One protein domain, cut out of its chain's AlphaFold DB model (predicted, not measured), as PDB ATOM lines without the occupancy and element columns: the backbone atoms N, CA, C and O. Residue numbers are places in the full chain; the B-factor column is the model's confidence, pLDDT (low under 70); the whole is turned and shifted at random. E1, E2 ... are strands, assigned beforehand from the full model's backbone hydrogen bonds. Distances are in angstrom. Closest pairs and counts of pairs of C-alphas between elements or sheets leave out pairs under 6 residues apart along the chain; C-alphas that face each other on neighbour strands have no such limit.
ATOM      1  N   ILE A  13     175.374 180.067 199.717       97.69
ATOM      2  CA  ILE A  13     176.078 178.784 199.626       97.69
ATOM      3  C   ILE A  13     176.592 178.597 198.205       97.69
ATOM      4  O   ILE A  13     175.830 178.712 197.247       97.69
ATOM      5  N   CYS A  14     177.884 178.301 198.063       96.88
ATOM      6  CA  CYS A  14     178.484 178.016 196.765       96.88
ATOM      7  C   CYS A  14     177.838 176.778 196.135       96.88
ATOM      8  O   CYS A  14     177.876 175.694 196.718       96.88
ATOM      9  N   ARG A  15     177.322 176.909 194.907       95.12
ATOM     10  CA  ARG A  15     176.670 175.807 194.180       95.12
ATOM     11  C   ARG A  15     177.602 174.624 193.889       95.12
ATOM     12  O   ARG A  15     177.109 173.516 193.670       95.12
ATOM     13  N   PHE A  16     178.911 174.870 193.859       94.25
ATOM     14  CA  PHE A  16     179.928 173.888 193.480       94.25
ATOM     15  C   PHE A  16     180.522 173.152 194.685       94.25
ATOM     16  O   PHE A  16     180.474 171.931 194.720       94.25
ATOM     17  N   CYS A  17     181.063 173.872 195.677       96.38
ATOM     18  CA  CYS A  17     181.736 173.256 196.832       96.38
ATOM     19  C   CYS A  17     180.926 173.269 198.137       96.38
ATOM     20  O   CYS A  17     181.403 172.757 199.142       96.38
ATOM     21  N   GLY A  18     179.749 173.904 198.169       96.94
ATOM     22  CA  GLY A  18     178.920 173.986 199.376       96.94
ATOM     23  C   GLY A  18     179.422 174.949 200.462       96.94
ATOM     24  O   GLY A  18     178.781 175.072 201.501       96.94
ATOM     25  N   ALA A  19     180.530 175.667 200.244       97.25
ATOM     26  CA  ALA A  19     181.026 176.649 201.207       97.25
ATOM     27  C   ALA A  19     180.002 177.771 201.443       97.25
ATOM     28  O   ALA A  19     179.481 178.362 200.490       97.25
ATOM     29  N   ALA A  20     179.769 178.108 202.712       98.38
ATOM     30  CA  ALA A  20     179.035 179.311 203.078       98.38
ATOM     31  C   ALA A  20     179.914 180.545 202.853       98.38
ATOM     32  O   ALA A  20     181.075 180.570 203.267       98.38
ATOM     33  N   VAL A  21     179.372 181.578 202.211       98.06
ATOM     34  CA  VAL A  21     180.127 182.783 201.838       98.06
ATOM     35  C   VAL A  21     179.391 184.071 202.209       98.06
ATOM     36  O   VAL A  21     178.163 184.160 202.119       98.06
ATOM     37  N   CYS A  22     180.146 185.067 202.680       97.81
ATOM     38  CA  CYS A  22     179.656 186.425 202.932       97.81
ATOM     39  C   CYS A  22     179.584 187.237 201.619       97.81
ATOM     40  O   CYS A  22     180.115 186.781 200.605       97.81
ATOM     41  N   PRO A  23     178.978 188.442 201.621       96.56
ATOM     42  CA  PRO A  23     178.915 189.309 200.440       96.56
ATOM     43  C   PRO A  23     180.277 189.617 199.794       96.56
ATOM     44  O   PRO A  23     180.367 189.668 198.574       96.56
ATOM     45  N   ASP A  24     181.342 189.737 200.592       97.00
ATOM     46  CA  ASP A  24     182.697 190.031 200.094       97.00
ATOM     47  C   ASP A  24     183.319 188.845 199.326       97.00
ATOM     48  O   ASP A  24     184.161 189.026 198.449       97.00
ATOM     49  N   HIS A  25     182.912 187.616 199.662       96.75
ATOM     50  CA  HIS A  25     183.460 186.370 199.109       96.75
ATOM     51  C   HIS A  25     182.450 185.588 198.262       96.75
ATOM     52  O   HIS A  25     182.681 184.426 197.924       96.75
ATOM     53  N   THR A  26     181.319 186.204 197.930       96.56
ATOM     54  CA  THR A  26     180.320 185.627 197.038       96.56
ATOM     55  C   THR A  26     180.320 186.365 195.711       96.56
ATOM     56  O   THR A  26     180.557 187.567 195.630       96.56
ATOM     57  N   ARG A  27     180.046 185.627 194.645       95.62
ATOM     58  CA  ARG A  27     179.798 186.138 193.303       95.62
ATOM     59  C   ARG A  27     178.573 185.427 192.753       95.62
ATOM     60  O   ARG A  27     178.241 184.322 193.178       95.62
ATOM     61  N   ALA A  28     177.933 186.046 191.776       94.38
ATOM     62  CA  ALA A  28     176.889 185.417 190.989       94.38
ATOM     63  C   ALA A  28     177.346 185.408 189.530       94.38
ATOM     64  O   ALA A  28     177.821 186.426 189.029       94.38
ATOM     65  N   ASN A  29     177.270 184.259 188.865       90.25
ATOM     66  CA  ASN A  29     177.665 184.147 187.463       90.25
ATOM     67  C   ASN A  29     176.741 183.185 186.710       90.25
ATOM     68  O   ASN A  29     175.938 182.467 187.311       90.25
ATOM     69  N   ARG A  30     176.849 183.173 185.385       91.81
ATOM     70  CA  ARG A  30     176.209 182.172 184.540       91.81
ATOM     71  C   ARG A  30     176.821 180.800 184.828       91.81
ATOM     72  O   ARG A  30     178.031 180.621 184.721       91.81
ATOM     73  N   PHE A  31     175.970 179.828 185.124       91.56
ATOM     74  CA  PHE A  31     176.320 178.414 185.181       91.56
ATOM     75  C   PHE A  31     175.633 177.677 184.033       91.56
ATOM     76  O   PHE A  31     174.460 177.917 183.750       91.56
ATOM     77  N   VAL A  32     176.364 176.798 183.352       90.38
ATOM     78  CA  VAL A  32     175.831 175.956 182.279       90.38
ATOM     79  C   VAL A  32     175.972 174.508 182.709       90.38
ATOM     80  O   VAL A  32     177.058 174.093 183.106       90.38
ATOM     81  N   SER A  33     174.881 173.756 182.631       87.88
ATOM     82  CA  SER A  33     174.856 172.325 182.921       87.88
ATOM     83  C   SER A  33     174.298 171.584 181.719       87.88
ATOM     84  O   SER A  33     173.321 172.033 181.130       87.88
ATOM     85  N   GLY A  34     174.885 170.443 181.384       85.38
ATOM     86  CA  GLY A  34     174.487 169.637 180.234       85.38
ATOM     87  C   GLY A  34     175.580 169.560 179.179       85.38
ATOM     88  O   GLY A  34     176.731 169.917 179.430       85.38
ATOM     89  N   TRP A  35     175.203 169.059 178.008       76.75
ATOM     90  CA  TRP A  35     176.117 168.762 176.914       76.75
ATOM     91  C   TRP A  35     175.811 169.659 175.718       76.75
ATOM     92  O   TRP A  35     174.649 169.907 175.393       76.75
ATOM     93  N   ALA A  36     176.855 170.148 175.056       72.50
ATOM     94  CA  ALA A  36     176.733 170.811 173.768       72.50
ATOM     95  C   ALA A  36     177.483 169.971 172.732       72.50
ATOM     96  O   ALA A  36     178.669 169.694 172.904       72.50
ATOM     97  N   ALA A  37     176.782 169.566 171.678       72.69
ATOM     98  CA  ALA A  37     177.365 168.989 170.474       72.69
ATOM     99  C   ALA A  37     177.159 169.964 169.307       72.69
ATOM    100  O   ALA A  37     176.314 170.862 169.375       72.69
ATOM    101  N   GLU A  38     177.916 169.801 168.223       77.00
ATOM    102  CA  GLU A  38     177.676 170.588 167.012       77.00
ATOM    103  C   GLU A  38     176.214 170.461 166.558       77.00
ATOM    104  O   GLU A  38     175.671 169.365 166.438       77.00
ATOM    105  N   GLY A  39     175.557 171.606 166.357       72.00
ATOM    106  CA  GLY A  39     174.165 171.675 165.907       72.00
ATOM    107  C   GLY A  39     173.098 171.320 166.952       72.00
ATOM    108  O   GLY A  39     171.915 171.477 166.654       72.00
ATOM    109  N   ARG A  40     173.467 170.896 168.174       73.44
ATOM    110  CA  ARG A  40     172.506 170.583 169.246       73.44
ATOM    111  C   ARG A  40     173.014 170.983 170.629       73.44
ATOM    112  O   ARG A  40     174.023 170.481 171.120       73.44
ATOM    113  N   ALA A  41     172.251 171.846 171.289       77.12
ATOM    114  CA  ALA A  41     172.511 172.272 172.653       77.12
ATOM    115  C   ALA A  41     171.488 171.612 173.595       77.12
ATOM    116  O   ALA A  41     170.342 172.044 173.667       77.12
ATOM    117  N   ASP A  42     171.908 170.558 174.304       83.00
ATOM    118  CA  ASP A  42     171.131 169.903 175.368       83.00
ATOM    119  C   ASP A  42     171.621 170.413 176.736       83.00
ATOM    120  O   ASP A  42     171.953 169.654 177.654       83.00
ATOM    121  N   ASN A  43     171.744 171.736 176.858       88.12
ATOM    122  CA  ASN A  43     172.218 172.402 178.058       88.12
ATOM    123  C   ASN A  43     171.156 173.326 178.656       88.12
ATOM    124  O   ASN A  43     170.371 173.969 177.964       88.12
ATOM    125  N   ILE A  44     171.190 173.439 179.978       89.62
ATOM    126  CA  ILE A  44     170.466 174.459 180.726       89.62
ATOM    127  C   ILE A  44     171.432 175.572 181.116       89.62
ATOM    128  O   ILE A  44     172.572 175.326 181.528       89.62
ATOM    129  N   VAL A  45     170.962 176.810 181.003       91.62
ATOM    130  CA  VAL A  45     171.697 177.998 181.436       91.62
ATOM    131  C   VAL A  45     171.010 178.563 182.671       91.62
ATOM    132  O   VAL A  45     169.850 178.959 182.619       91.62
ATOM    133  N   VAL A  46     171.733 178.603 183.786       92.94
ATOM    134  CA  VAL A  46     171.277 179.181 185.051       92.94
ATOM    135  C   VAL A  46     171.981 180.518 185.249       92.94
ATOM    136  O   VAL A  46     173.206 180.575 185.383       92.94
ATOM    137  N   PHE A  47     171.213 181.604 185.264       95.06
ATOM    138  CA  PHE A  47     171.727 182.932 185.592       95.06
ATOM    139  C   PHE A  47     171.813 183.132 187.107       95.06
ATOM    140  O   PHE A  47     171.059 182.531 187.869       95.06
ATOM    141  N   ASN A  48     172.731 184.002 187.532       94.31
ATOM    142  CA  ASN A  48     172.944 184.370 188.934       94.31
ATOM    143  C   ASN A  48     173.239 183.182 189.873       94.31
ATOM    144  O   ASN A  48     172.867 183.200 191.045       94.31
ATOM    145  N   ALA A  49     173.931 182.149 189.382       95.75
ATOM    146  CA  ALA A  49     174.342 181.024 190.212       95.75
ATOM    147  C   ALA A  49     175.417 181.461 191.220       95.75
ATOM    148  O   ALA A  49     176.429 182.058 190.842       95.75
ATOM    149  N   ILE A  50     175.199 181.145 192.500       97.38
ATOM    150  CA  ILE A  50     176.106 181.522 193.588       97.38
ATOM    151  C   ILE A  50     177.431 180.764 193.483       97.38
ATOM    152  O   ILE A  50     177.476 179.529 193.462       97.38
ATOM    153  N   TRP A  51     178.520 181.524 193.504       96.38
ATOM    154  CA  TRP A  51     179.887 181.048 193.374       96.38
ATOM    155  C   TRP A  51     180.793 181.712 194.413       96.38
ATOM    156  O   TRP A  51     180.768 182.925 194.590       96.38
ATOM    157  N   CYS A  52     181.644 180.930 195.078       96.06
ATOM    158  CA  CYS A  52     182.568 181.435 196.101       96.06
ATOM    159  C   CYS A  52     183.772 182.222 195.548       96.06
ATOM    160  O   CYS A  52     184.673 182.591 196.298       96.06
TER     161      CYS A  52
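AT A GLANCE: This is residues 13 to 52 of the 63 residues of an uncharacterized protein of Euryarchaeota archaeon (UniProt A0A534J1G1). The domain is a long, bent two-stranded hairpin, E1 and E2, with the looped stretch of residues 13 to 26 folded back on itself at the end away from the turn; at the turn, residues 36 to 41 stick out. The printed part has 40 residues, with no named helix and two named strands, E1 then E2, which form one antiparallel sheet in the order E1 - E2; the class is all strand. The whole is loose, with a radius of gyration of the C-alphas of 12.8 A, and its outline is a rod spanning 40 by 15 by 10 A.

HOW THE PARTS SIT: After residues 13 to 26, which hold no named element, E1, residues 27 to 37, and E2, residues 40 to 51, are antiparallel neighbours and form a hairpin, with 165 degrees between their directions. C-alphas 27 and 51 face each other at 5.1 A, and C-alphas 34 and 43 at 4.2 A. Among the backbone pairs within hydrogen-bond range, N 27 and O 51 are 2.8 A apart and N 37 and O 40 are 3.0 A apart. E1 bends by 61 degrees at residue 34, and E2 bends by 76 degrees at residue 48.

IN THESE COORDINATES: E1 begins at C-alpha 27, (179.798, 186.138, 193.303), and measures 28.7 A from first to last C-alpha. E2 measures 27.3 A, from C-alpha 40 at (172.506, 170.583, 169.246) to C-alpha 51 at (179.887, 181.048, 193.374).

THE WHOLE: The C-alphas of Cys 22 and Gly 39, the two farthest apart, are 40.2 A apart. The link from E1 to E2 is tight, with 2 residues. The printed part has no cut. The mean pLDDT of the printed part is 90.6, and no printed residue is under 70.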